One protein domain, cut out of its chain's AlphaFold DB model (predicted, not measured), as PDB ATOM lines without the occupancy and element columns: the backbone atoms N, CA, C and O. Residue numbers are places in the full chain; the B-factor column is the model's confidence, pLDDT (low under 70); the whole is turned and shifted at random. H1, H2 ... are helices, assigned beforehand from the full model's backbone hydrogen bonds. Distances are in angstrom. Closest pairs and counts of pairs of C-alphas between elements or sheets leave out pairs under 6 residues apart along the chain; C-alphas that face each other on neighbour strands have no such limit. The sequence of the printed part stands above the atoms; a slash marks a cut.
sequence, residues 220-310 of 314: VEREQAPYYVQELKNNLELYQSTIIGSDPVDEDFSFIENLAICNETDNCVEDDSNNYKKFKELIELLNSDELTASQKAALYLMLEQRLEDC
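This is residues 220 to 310 of the 314 residues of an uncharacterized protein of Parachlamydiaceae bacterium (UniProt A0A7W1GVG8). Three helices, H1, H4 and H5, lie side by side in a bundle, touching over part of the length of H4 and H5, while H3 packs steeply on H5 on the side away from H1. The short H2 packs on the first part of H5, and residues 264 to 270 of the link from H3 to H4 stick out from the body. The printed part has 91 residues with five named helices, H1 to H5 in order along the chain, and no named strand; the class is all helix. It is compact, with a radius of gyration of the C-alphas of 13.7 A, and spans 42 by 29 by 21 A.

H1, residues 225 to 237, forms a bundle, helices side by side, with H4, residues 272 to 287, and H5, residues 293 to 308. H1 touches H4 at a shallow tilt of 6 degrees, the same way; H4 touches H1 with residues 276 to 283 alone, and the closest C-alphas are those of Leu 236 and Ile 283, 7.0 A apart. H1 touches H5 at a shallow tilt of 28 degrees, opposite ways, by residues 300 to 307 of H5 alone; the closest C-alphas, of Val 229 and Leu 307, are 6.8 A apart. H2, residues 240 to 243, and H1 meet only through their link. H2 touches H5 by residues 293 to 300 of H5 alone, with the C-alphas of Ile 243 and Ala 297 closest at 5.4 A. H3, residues 250 to 261, touches H5 with its residues 252 to 256 alone, at a steep tilt of 65 degrees, the same way; the closest C-alphas, of Asp 252 and Gln 295, are 5.1 A apart. H3 and H4 are near each other, their closest C-alphas 8.2 A apart, while H1 and H3 are apart. H4 and H5 form a helical hairpin at a shallow tilt of 29 degrees, opposite ways, with the C-alphas of Leu 286 and Lys 296 closest at 5.6 A. H5 is the hub, touching the four other helices. In H1 and H5 every O i to N i+4 pair is within hydrogen-bond range; in H3 it is 7 of 8, in H4 10 of 12, and H2 is too short for such a pair.

H1 begins at C-alpha 225, at (7.797, -12.523, 19.498), and is 18.5 A long from first to last C-alpha. H2 measures 5.6 A, H3 17.3 A and H4 24.0 A. H5 measures 22.6 A and ends at C-alpha 308, at (19.313, -6.122, 16.739).

The C-alphas of Val 220 and Gly 245 are the two farthest apart, at 42.2 A. The printed part has no cut and no long link. The mean pLDDT of the printed part is 84.0; residues 220 to 223 and 261 to 272 are under 70.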
ATOM      1  N   VAL A 220       3.110 -18.250  26.595       54.47
ATOM      2  CA  VAL A 220       2.237 -17.880  25.464       54.47
ATOM      3  C   VAL A 220       2.796 -16.713  24.636       54.47
ATOM      4  O   VAL A 220       2.726 -16.747  23.411       54.47
ATOM      5  N   GLU A 221       3.418 -15.709  25.261       56.69
ATOM      6  CA  GLU A 221       3.980 -14.537  24.556       56.69
ATOM      7  C   GLU A 221       5.318 -14.856  23.857       56.69
ATOM      8  O   GLU A 221       5.637 -14.291  22.807       56.69
ATOM      9  N   ARG A 222       6.075 -15.844  24.367       60.81
ATOM     10  CA  ARG A 222       7.355 -16.285  23.779       60.81
ATOM     11  C   ARG A 222       7.225 -16.845  22.364       60.81
ATOM     12  O   ARG A 222       8.185 -16.757  21.599       60.81
ATOM     13  N   GLU A 223       6.087 -17.435  22.009       68.56
ATOM     14  CA  GLU A 223       5.944 -18.094  20.706       68.56
ATOM     15  C   GLU A 223       5.806 -17.093  19.548       68.56
ATOM     16  O   GLU A 223       6.293 -17.364  18.449       68.56
ATOM     17  N   GLN A 224       5.206 -15.919  19.779       73.69
ATOM     18  CA  GLN A 224       4.912 -14.955  18.709       73.69
ATOM     19  C   GLN A 224       6.008 -13.898  18.515       73.69
ATOM     20  O   GLN A 224       6.232 -13.445  17.390       73.69
ATOM     21  N   ALA A 225       6.752 -13.547  19.568       74.69
ATOM     22  CA  ALA A 225       7.797 -12.523  19.498       74.69
ATOM     23  C   ALA A 225       8.848 -12.760  18.382       74.69
ATOM     24  O   ALA A 225       9.171 -11.812  17.658       74.69
ATOM     25  N   PRO A 226       9.355 -13.991  18.141       79.75
ATOM     26  CA  PRO A 226      10.308 -14.238  17.058       79.75
ATOM     27  C   PRO A 226       9.741 -13.952  15.665       79.75
ATOM     28  O   PRO A 226      10.484 -13.505  14.791       79.75
ATOM     29  N   TYR A 227       8.446 -14.214  15.459       84.94
ATOM     30  CA  TYR A 227       7.771 -13.963  14.188       84.94
ATOM     31  C   TYR A 227       7.675 -12.459  13.914       84.94
ATOM     32  O   TYR A 227       8.109 -12.004  12.857       84.94
ATOM     33  N   TYR A 228       7.219 -11.679  14.899       84.94
ATOM     34  CA  TYR A 228       7.118 -10.222  14.783       84.94
ATOM     35  C   TYR A 228       8.465  -9.558  14.508       84.94
ATOM     36  O   TYR A 228       8.578  -8.722  13.614       84.94
ATOM     37  N   VAL A 229       9.516  -9.964  15.225       85.12
ATOM     38  CA  VAL A 229      10.866  -9.426  15.010       85.12
ATOM     39  C   VAL A 229      11.375  -9.734  13.600       85.12
ATOM     40  O   VAL A 229      12.071  -8.903  13.016       85.12
ATOM     41  N   GLN A 230      11.057 -10.907  13.044       87.88
ATOM     42  CA  GLN A 230      11.464 -11.260  11.684       87.88
ATOM     43  C   GLN A 230      10.675 -10.480  10.626       87.88
ATOM     44  O   GLN A 230      11.271 -10.002   9.665       87.88
ATOM     45  N   GLU A 231       9.364 -10.311  10.806       91.38
ATOM     46  CA  GLU A 231       8.528  -9.496   9.917       91.38
ATOM     47  C   GLU A 231       9.018  -8.043   9.870       91.38
ATOM     48  O   GLU A 231       9.229  -7.498   8.788       91.38
ATOM     49  N   LEU A 232       9.272  -7.433  11.035       90.56
ATOM     50  CA  LEU A 232       9.791  -6.066  11.123       90.56
ATOM     51  C   LEU A 232      11.142  -5.920  10.415       90.56
ATOM     52  O   LEU A 232      11.361  -4.922   9.736       90.56
ATOM     53  N   LYS A 233      12.023  -6.925  10.518       91.75
ATOM     54  CA  LYS A 233      13.303  -6.932   9.790       91.75
ATOM     55  C   LYS A 233      13.114  -6.978   8.285       91.75
ATOM     56  O   LYS A 233      13.681  -6.143   7.594       91.75
ATOM     57  N   ASN A 234      12.291  -7.903   7.799       92.94
ATOM     58  CA  ASN A 234      12.022  -8.026   6.371       92.94
ATOM     59  C   ASN A 234      11.437  -6.722   5.809       92.94
ATOM     60  O   ASN A 234      11.808  -6.303   4.719       92.94
ATOM     61  N   ASN A 235      10.549  -6.064   6.564       93.19
ATOM     62  CA  ASN A 235       9.992  -4.772   6.172       93.19
ATOM     63  C   ASN A 235      11.060  -3.675   6.162       93.19
ATOM     64  O   ASN A 235      11.097  -2.885   5.224       93.19
ATOM     65  N   LEU A 236      11.929  -3.629   7.175       93.88
ATOM     66  CA  LEU A 236      12.983  -2.623   7.273       93.88
ATOM     67  C   LEU A 236      14.017  -2.767   6.143       93.88
ATOM     68  O   LEU A 236      14.399  -1.767   5.543       93.88
ATOM     69  N   GLU A 237      14.400  -3.995   5.782       93.94
ATOM     70  CA  GLU A 237      15.362  -4.289   4.703       93.94
ATOM     71  C   GLU A 237      14.952  -3.688   3.344       93.94
ATOM     72  O   GLU A 237      15.816  -3.300   2.556       93.94
ATOM     73  N   LEU A 238      13.649  -3.520   3.080       93.69
ATOM     74  CA  LEU A 238      13.153  -2.886   1.851       93.69
ATOM     75  C   LEU A 238      13.629  -1.429   1.698       93.69
ATOM     76  O   LEU A 238      13.802  -0.949   0.577       93.69
ATOM     77  N   TYR A 239      13.885  -0.735   2.810       92.75
ATOM     78  CA  TYR A 239      14.282   0.675   2.824       92.75
ATOM     79  C   TYR A 239      15.785   0.889   2.724       92.75
ATOM     80  O   TYR A 239      16.213   2.006   2.427       92.75
ATOM     81  N   GLN A 240      16.591  -0.161   2.906       92.94
ATOM     82  CA  GLN A 240      18.047  -0.050   2.937       92.94
ATOM     83  C   GLN A 240      18.583   0.666   1.691       92.94
ATOM     84  O   GLN A 240      19.405   1.568   1.802       92.94
ATOM     85  N   SER A 241      18.054   0.327   0.509       91.19
ATOM     86  CA  SER A 241      18.455   0.925  -0.773       91.19
ATOM     87  C   SER A 241      18.068   2.400  -0.934       91.19
ATOM     88  O   SER A 241      18.765   3.137  -1.626       91.19
ATOM     89  N   THR A 242      16.988   2.840  -0.283       87.88
ATOM     90  CA  THR A 242      16.464   4.216  -0.385       87.88
ATOM     91  C   THR A 242      17.281   5.194   0.460       87.88
ATOM     92  O   THR A 242      17.245   6.401   0.242       87.88
ATOM     93  N   ILE A 243      18.033   4.665   1.423       91.12
ATOM     94  CA  ILE A 243      18.748   5.439   2.438       91.12
ATOM     95  C   ILE A 243      20.240   5.577   2.104       91.12
ATOM     96  O   ILE A 243      20.926   6.450   2.638       91.12
ATOM     97  N   ILE A 244      20.740   4.774   1.158       88.12
ATOM     98  CA  ILE A 244      22.129   4.831   0.690       88.12
ATOM     99  C   ILE A 244      22.463   6.249   0.207       88.12
ATOM    100  O   ILE A 244      21.842   6.770  -0.715       88.12
ATOM    101  N   GLY A 245      23.493   6.847   0.808       89.38
ATOM    102  CA  GLY A 245      23.999   8.173   0.443       89.38
ATOM    103  C   GLY A 245      23.451   9.329   1.284       89.38
ATOM    104  O   GLY A 245      23.897  10.456   1.087       89.38
ATOM    105  N   SER A 246      22.539   9.064   2.223       93.31
ATOM    106  CA  SER A 246      22.168  10.025   3.269       93.31
ATOM    107  C   SER A 246      23.065   9.827   4.492       93.31
ATOM    108  O   SER A 246      23.270   8.691   4.917       93.31
ATOM    109  N   ASP A 247      23.593  10.918   5.046       94.00
ATOM    110  CA  ASP A 247      24.447  10.908   6.241       94.00
ATOM    111  C   ASP A 247      23.740  11.694   7.359       94.00
ATOM    112  O   ASP A 247      23.780  12.927   7.344       94.00
ATOM    113  N   PRO A 248      22.993  11.012   8.249       95.25
ATOM    114  CA  PRO A 248      22.229  11.672   9.300       95.25
ATOM    115  C   PRO A 248      23.133  12.376  10.311       95.25
ATOM    116  O   PRO A 248      24.164  11.841  10.716       95.25
ATOM    117  N   VAL A 249      22.709  13.557  10.766       93.75
ATOM    118  CA  VAL A 249      23.400  14.326  11.814       93.75
ATOM    119  C   VAL A 249      22.752  14.114  13.188       93.75
ATOM    120  O   VAL A 249      21.640  13.593  13.295       93.75
ATOM    121  N   ASP A 250      23.425  14.527  14.266       89.31
ATOM    122  CA  ASP A 250      22.952  14.348  15.651       89.31
ATOM    123  C   ASP A 250      21.561  14.968  15.902       89.31
ATOM    124  O   ASP A 250      20.751  14.438  16.675       89.31
ATOM    125  N   GLU A 251      21.247  16.073  15.222       93.06
ATOM    126  CA  GLU A 251      19.937  16.717  15.282       93.06
ATOM    127  C   GLU A 251      18.824  15.845  14.686       93.06
ATOM    128  O   GLU A 251      17.706  15.862  15.207       93.06
ATOM    129  N   ASP A 252      19.115  15.052  13.648       94.81
ATOM    130  CA  ASP A 252      18.139  14.143  13.039       94.81
ATOM    131  C   ASP A 252      17.753  13.039  14.025       94.81
ATOM    132  O   ASP A 252      16.571  12.759  14.214       94.81
ATOM    133  N   PHE A 253      18.731  12.458  14.721       92.25
ATOM    134  CA  PHE A 253      18.473  11.451  15.751       92.25
ATOM    135  C   PHE A 253      17.679  12.026  16.917       92.25
ATOM    136  O   PHE A 253      16.683  11.442  17.333       92.25
ATOM    137  N   SER A 254      18.063  13.211  17.393       89.56
ATOM    138  CA  SER A 254      17.333  13.913  18.452       89.56
ATOM    139  C   SER A 254      15.886  14.212  18.042       89.56
ATOM    140  O   SER A 254      14.966  14.115  18.854       89.56
ATOM    141  N   PHE A 255      15.656  14.558  16.772       93.12
ATOM    142  CA  PHE A 255      14.317  14.764  16.230       93.12
ATOM    143  C   PHE A 255      13.492  13.469  16.244       93.12
ATOM    144  O   PHE A 255      12.380  13.463  16.774       93.12
ATOM    145  N   ILE A 256      14.049  12.364  15.736       94.38
ATOM    146  CA  ILE A 256      13.388  11.052  15.746       94.38
ATOM    147  C   ILE A 256      13.104  10.570  17.178       94.38
ATOM    148  O   ILE A 256      12.031  10.023  17.446       94.38
ATOM    149  N   GLU A 257      14.015  10.817  18.123       89.12
ATOM    150  CA  GLU A 257      13.788  10.502  19.533       89.12
ATOM    151  C   GLU A 257      12.543  11.193  20.087       89.12
ATOM    152  O   GLU A 257      11.730  10.552  20.756       89.12
ATOM    153  N   ASN A 258      12.361  12.472  19.759       87.69
ATOM    154  CA  ASN A 258      11.226  13.261  20.224       87.69
ATOM    155  C   ASN A 258       9.899  12.864  19.559       87.69
ATOM    156  O   ASN A 258       8.860  12.959  20.212       87.69
ATOM    157  N   LEU A 259       9.908  12.367  18.314       86.69
ATOM    158  CA  LEU A 259       8.695  11.855  17.660       86.69
ATOM    159  C   LEU A 259       8.080  10.675  18.421       86.69
ATOM    160  O   LEU A 259       6.861  10.596  18.556       86.69
ATOM    161  N   ALA A 260       8.916   9.779  18.953       72.38
ATOM    162  CA  ALA A 260       8.446   8.600  19.678       72.38
ATOM    163  C   ALA A 260       7.823   8.940  21.049       72.38
ATOM    164  O   ALA A 260       6.959   8.202  21.519       72.38
ATOM    165  N   ILE A 261       8.230  10.053  21.673       64.12
ATOM    166  CA  ILE A 261       7.771  10.481  23.008       64.12
ATOM    167  C   ILE A 261       6.327  11.006  22.969       64.12
ATOM    168  O   ILE A 261       5.562  10.789  23.909       64.12
ATOM    169  N   CYS A 262       5.922  11.667  21.880       51.56
ATOM    170  CA  CYS A 262       4.605  12.306  21.763       51.56
ATOM    171  C   CYS A 262       3.415  11.332  21.861       51.56
ATOM    172  O   CYS A 262       2.299  11.775  22.122       51.56
ATOM    173  N   ASN A 263       3.645  10.024  21.710       54.19
ATOM    174  CA  ASN A 263       2.604   8.994  21.756       54.19
ATOM    175  C   ASN A 263       2.539   8.239  23.103       54.19
ATOM    176  O   ASN A 263       1.797   7.265  23.220       54.19
ATOM    177  N   GLU A 264       3.316   8.637  24.121       60.53
ATOM    178  CA  GLU A 264       3.451   7.898  25.394       60.53
ATOM    179  C   GLU A 264       2.592   8.440  26.551       60.53
ATOM    180  O   GLU A 264       2.747   8.000  27.689       60.53
ATOM    181  N   THR A 265       1.678   9.383  26.301       51.94
ATOM    182  CA  THR A 265       0.961  10.117  27.364       51.94
ATOM    183  C   THR A 265      -0.152   9.354  28.080       51.94
ATOM    184  O   THR A 265      -0.711   9.892  29.032       51.94
ATOM    185  N   ASP A 266      -0.460   8.117  27.699       49.41
ATOM    186  CA  ASP A 266      -1.496   7.332  28.369       49.41
ATOM    187  C   ASP A 266      -0.892   6.174  29.159       49.41
ATOM    188  O   ASP A 266       0.058   5.535  28.707       49.41
ATOM    189  N   ASN A 267      -1.463   5.912  30.342       47.06
ATOM    190  CA  ASN A 267      -1.176   4.785  31.238       47.06
ATOM    191  C   ASN A 267      -1.311   3.438  30.501       47.06
ATOM    192  O   ASN A 267      -2.288   2.705  30.649       47.06
ATOM    193  N   CYS A 268      -0.318   3.110  29.685       39.84
ATOM    194  CA  CYS A 268      -0.229   1.860  28.969       39.84
ATOM    195  C   CYS A 268       0.338   0.841  29.947       39.84
ATOM    196  O   CYS A 268       1.515   0.890  30.304       39.84
ATOM    197  N   VAL A 269      -0.497  -0.103  30.377       50.53
ATOM    198  CA  VAL A 269       0.020  -1.419  30.754       50.53
ATOM    199  C   VAL A 269       0.857  -1.882  29.558       50.53
ATOM    200  O   VAL A 269       0.326  -2.005  28.455       50.53
ATOM    201  N   GLU A 270       2.174  -1.977  29.745       56.50
ATOM    202  CA  GLU A 270       3.124  -2.320  28.685       56.50
ATOM    203  C   GLU A 270       2.860  -3.758  28.220       56.50
ATOM    204  O   GLU A 270       3.341  -4.714  28.817       56.50
ATOM    205  N   ASP A 271       2.044  -3.887  27.177       66.25
ATOM    206  CA  ASP A 271       1.841  -5.108  26.406       66.25
ATOM    207  C   ASP A 271       2.792  -5.075  25.198       66.25
ATOM    208  O   ASP A 271       2.893  -4.058  24.499       66.25
ATOM    209  N   ASP A 272       3.490  -6.182  24.940       66.00
ATOM    210  CA  ASP A 272       4.374  -6.372  23.786       66.00
ATOM    211  C   ASP A 272       3.665  -6.065  22.450       66.00
ATOM    212  O   ASP A 272       4.294  -5.575  21.505       66.00
ATOM    213  N   SER A 273       2.341  -6.247  22.396       70.88
ATOM    214  CA  SER A 273       1.483  -5.838  21.277       70.88
ATOM    215  C   SER A 273       1.605  -4.342  20.944       70.88
ATOM    216  O   SER A 273       1.707  -3.956  19.774       70.88
ATOM    217  N   ASN A 274       1.681  -3.482  21.965       78.69
ATOM    218  CA  ASN A 274       1.805  -2.036  21.776       78.69
ATOM    219  C   ASN A 274       3.171  -1.670  21.172       78.69
ATOM    220  O   ASN A 274       3.275  -0.776  20.335       78.69
ATOM    221  N   ASN A 275       4.224  -2.407  21.528       77.62
ATOM    222  CA  ASN A 275       5.574  -2.157  21.020       77.62
ATOM    223  C   ASN A 275       5.723  -2.527  19.554       77.62
ATOM    224  O   ASN A 275       6.289  -1.759  18.777       77.62
ATOM    225  N   TYR A 276       5.163  -3.665  19.159       83.38
ATOM    226  CA  TYR A 276       5.094  -4.035  17.753       83.38
ATOM    227  C   TYR A 276       4.306  -3.006  16.929       83.38
ATOM    228  O   TYR A 276       4.755  -2.616  15.849       83.38
ATOM    229  N   LYS A 277       3.177  -2.508  17.454       87.06
ATOM    230  CA  LYS A 277       2.400  -1.437  16.815       87.06
ATOM    231  C   LYS A 277       3.230  -0.161  16.641       87.06
ATOM    232  O   LYS A 277       3.310   0.338  15.525       87.06
ATOM    233  N   LYS A 278       3.918   0.298  17.696       86.81
ATOM    234  CA  LYS A 278       4.838   1.450  17.636       86.81
ATOM    235  C   LYS A 278       5.917   1.264  16.566       86.81
ATOM    236  O   LYS A 278       6.167   2.164  15.773       86.81
ATOM    237  N   PHE A 279       6.530   0.084  16.499       90.00
ATOM    238  CA  PHE A 279       7.510  -0.239  15.460       90.00
ATOM    239  C   PHE A 279       6.925  -0.135  14.049       90.00
ATOM    240  O   PHE A 279       7.576   0.412  13.164       90.00
ATOM    241  N   LYS A 280       5.707  -0.647  13.830       91.12
ATOM    242  CA  LYS A 280       5.024  -0.537  12.536       91.12
ATOM    243  C   LYS A 280       4.736   0.911  12.160       91.12
ATOM    244  O   LYS A 280       5.074   1.299  11.050       91.12
ATOM    245  N   GLU A 281       4.204   1.703  13.087       93.06
ATOM    246  CA  GLU A 281       3.946   3.134  12.873       93.06
ATOM    247  C   GLU A 281       5.237   3.881  12.491       93.06
ATOM    248  O   GLU A 281       5.258   4.645  11.529       93.06
ATOM    249  N   LEU A 282       6.354   3.594  13.167       93.62
ATOM    250  CA  LEU A 282       7.660   4.165  12.826       93.62
ATOM    251  C   LEU A 282       8.176   3.697  11.453       93.62
ATOM    252  O   LEU A 282       8.732   4.496  10.705       93.62
ATOM    253  N   ILE A 283       7.983   2.431  11.076       93.94
ATOM    254  CA  ILE A 283       8.337   1.955   9.727       93.94
ATOM    255  C   ILE A 283       7.478   2.652   8.662       93.94
ATOM    256  O   ILE A 283       7.990   3.000   7.600       93.94
ATOM    257  N   GLU A 284       6.195   2.893   8.927       94.44
ATOM    258  CA  GLU A 284       5.311   3.616   8.006       94.44
ATOM    259  C   GLU A 284       5.790   5.055   7.762       94.44
ATOM    260  O   GLU A 284       5.724   5.530   6.623       94.44
ATOM    261  N   LEU A 285       6.384   5.713   8.767       95.06
ATOM    262  CA  LEU A 285       6.988   7.041   8.600       95.06
ATOM    263  C   LEU A 285       8.145   7.064   7.590       95.06
ATOM    264  O   LEU A 285       8.368   8.105   6.968       95.06
ATOM    265  N   LEU A 286       8.838   5.946   7.340       95.50
ATOM    266  CA  LEU A 286       9.866   5.875   6.288       95.50
ATOM    267  C   LEU A 286       9.271   6.099   4.884       95.50
ATOM    268  O   LEU A 286       9.945   6.653   4.009       95.50
ATOM    269  N   ASN A 287       7.998   5.746   4.672       93.50
ATOM    270  CA  ASN A 287       7.276   6.030   3.426       93.50
ATOM    271  C   ASN A 287       6.689   7.438   3.368       93.50
ATOM    272  O   ASN A 287       6.370   7.907   2.280       93.50
ATOM    273  N   SER A 288       6.511   8.095   4.513       94.88
ATOM    274  CA  SER A 288       5.864   9.405   4.575       94.88
ATOM    275  C   SER A 288       6.730  10.503   3.952       94.88
ATOM    276  O   SER A 288       7.958  10.412   3.948       94.88
ATOM    277  N   ASP A 289       6.105  11.578   3.482       96.19
ATOM    278  CA  ASP A 289       6.810  12.799   3.067       96.19
ATOM    279  C   ASP A 289       7.097  13.743   4.255       96.19
ATOM    280  O   ASP A 289       7.598  14.850   4.067       96.19
ATOM    281  N   GLU A 290       6.783  13.320   5.486       95.94
ATOM    282  CA  GLU A 290       6.956  14.123   6.706       95.94
ATOM    283  C   GLU A 290       8.418  14.208   7.155       95.94
ATOM    284  O   GLU A 290       8.812  15.162   7.828       95.94
ATOM    285  N   LEU A 291       9.229  13.217   6.775       96.56
ATOM    286  CA  LEU A 291      10.638  13.124   7.137       96.56
ATOM    287  C   LEU A 291      11.534  13.481   5.953       96.56
ATOM    288  O   LEU A 291      11.359  12.987   4.835       96.56
ATOM    289  N   THR A 292      12.565  14.281   6.216       96.19
ATOM    290  CA  THR A 292      13.652  14.492   5.252       96.19
ATOM    291  C   THR A 292      14.423  13.188   5.007       96.19
ATOM    292  O   THR A 292      14.392  12.272   5.826       96.19
ATOM    293  N   ALA A 293      15.168  13.094   3.899       96.06
ATOM    294  CA  ALA A 293      15.993  11.912   3.613       96.06
ATOM    295  C   ALA A 293      16.989  11.596   4.750       96.06
ATOM    296  O   ALA A 293      17.146  10.436   5.126       96.06
ATOM    297  N   SER A 294      17.580  12.636   5.349       96.38
ATOM    298  CA  SER A 294      18.476  12.532   6.506       96.38
ATOM    299  C   SER A 294      17.761  11.956   7.735       96.38
ATOM    300  O   SER A 294      18.213  10.985   8.333       96.38
ATOM    301  N   GLN A 295      16.562  12.454   8.051       96.44
ATOM    302  CA  GLN A 295      15.747  11.941   9.160       96.44
ATOM    303  C   GLN A 295      15.243  10.511   8.925       96.44
ATOM    304  O   GLN A 295      15.190   9.720   9.864       96.44
ATOM    305  N   LYS A 296      14.909  10.139   7.682       96.69
ATOM    306  CA  LYS A 296      14.581   8.746   7.329       96.69
ATOM    307  C   LYS A 296      15.780   7.826   7.536       96.69
ATOM    308  O   LYS A 296      15.614   6.729   8.063       96.69
ATOM    309  N   ALA A 297      16.978   8.282   7.165       96.25
ATOM    310  CA  ALA A 297      18.216   7.557   7.425       96.25
ATOM    311  C   ALA A 297      18.446   7.361   8.925       96.25
ATOM    312  O   ALA A 297      18.711   6.242   9.365       96.25
ATOM    313  N   ALA A 298      18.260   8.425   9.711       95.31
ATOM    314  CA  ALA A 298      18.347   8.366  11.161       95.31
ATOM    315  C   ALA A 298      17.361   7.345  11.750       95.31
ATOM    316  O   ALA A 298      17.764   6.437  12.477       95.31
ATOM    317  N   LEU A 299      16.083   7.438  11.371       95.75
ATOM    318  CA  LEU A 299      15.029   6.533  11.825       95.75
ATOM    319  C   LEU A 299      15.330   5.073  11.480       95.75
ATOM    320  O   LEU A 299      15.198   4.203  12.339       95.75
ATOM    321  N   TYR A 300      15.772   4.799  10.252       95.88
ATOM    322  CA  TYR A 300      16.168   3.455   9.838       95.88
ATOM    323  C   TYR A 300      17.288   2.895  10.712       95.88
ATOM    324  O   TYR A 300      17.135   1.798  11.244       95.88
ATOM    325  N   LEU A 301      18.377   3.649  10.909       94.25
ATOM    326  CA  LEU A 301      19.515   3.197  11.716       94.25
ATOM    327  C   LEU A 301      19.095   2.925  13.162       94.25
ATOM    328  O   LEU A 301      19.519   1.938  13.765       94.25
ATOM    329  N   MET A 302      18.228   3.774  13.718       93.38
ATOM    330  CA  MET A 302      17.728   3.581  15.074       93.38
ATOM    331  C   MET A 302      16.827   2.343  15.190       93.38
ATOM    332  O   MET A 302      16.964   1.574  16.145       93.38
ATOM    333  N   LEU A 303      15.925   2.113  14.227       93.31
ATOM    334  CA  LEU A 303      15.063   0.925  14.181       93.31
ATOM    335  C   LEU A 303      15.871  -0.362  13.978       93.31
ATOM    336  O   LEU A 303      15.590  -1.368  14.631       93.31
ATOM    337  N   GLU A 304      16.882  -0.328  13.110       93.00
ATOM    338  CA  GLU A 304      17.784  -1.451  12.844       93.00
ATOM    339  C   GLU A 304      18.530  -1.846  14.119       93.00
ATOM    340  O   GLU A 304      18.387  -2.981  14.586       93.00
ATOM    341  N   GLN A 305      19.213  -0.884  14.750       88.81
ATOM    342  CA  GLN A 305      19.892  -1.071  16.032       88.81
ATOM    343  C   GLN A 305      18.932  -1.636  17.087       88.81
ATOM    344  O   GLN A 305      19.269  -2.573  17.816       88.81
ATOM    345  N   ARG A 306      17.698  -1.124  17.139       86.81
ATOM    346  CA  ARG A 306      16.701  -1.587  18.104       86.81
ATOM    347  C   ARG A 306      16.251  -3.029  17.856       86.81
ATOM    348  O   ARG A 306      16.078  -3.783  18.809       86.81
ATOM    349  N   LEU A 307      16.092  -3.439  16.599       86.56
ATOM    350  CA  LEU A 307      15.741  -4.813  16.225       86.56
ATOM    351  C   LEU A 307      16.896  -5.799  16.431       86.56
ATOM    352  O   LEU A 307      16.656  -6.992  16.673       86.56
ATOM    353  N   GLU A 308      18.144  -5.354  16.302       83.88
ATOM    354  CA  GLU A 308      19.313  -6.122  16.739       83.88
ATOM    355  C   GLU A 308      19.278  -6.325  18.251       83.88
ATOM    356  O   GLU A 308      19.426  -7.450  18.738       83.88
ATOM    357  N   ASP A 309      18.904  -5.270  18.969       77.31
ATOM    358  CA  ASP A 309      18.588  -5.282  20.386       77.31
ATOM    359  C   ASP A 309      17.296  -6.040  20.760       77.31
ATOM    360  O   ASP A 309      16.888  -6.012  21.921       77.31
ATOM    361  N   CYS A 310      16.688  -6.814  19.862       74.12
ATOM    362  CA  CYS A 310      15.648  -7.799  20.199       74.12
ATOM    363  C   CYS A 310      16.076  -9.247  19.897       74.12
ATOM    364  O   CYS A 310      15.478 -10.182  20.413       74.12
TER     365      CYS A 310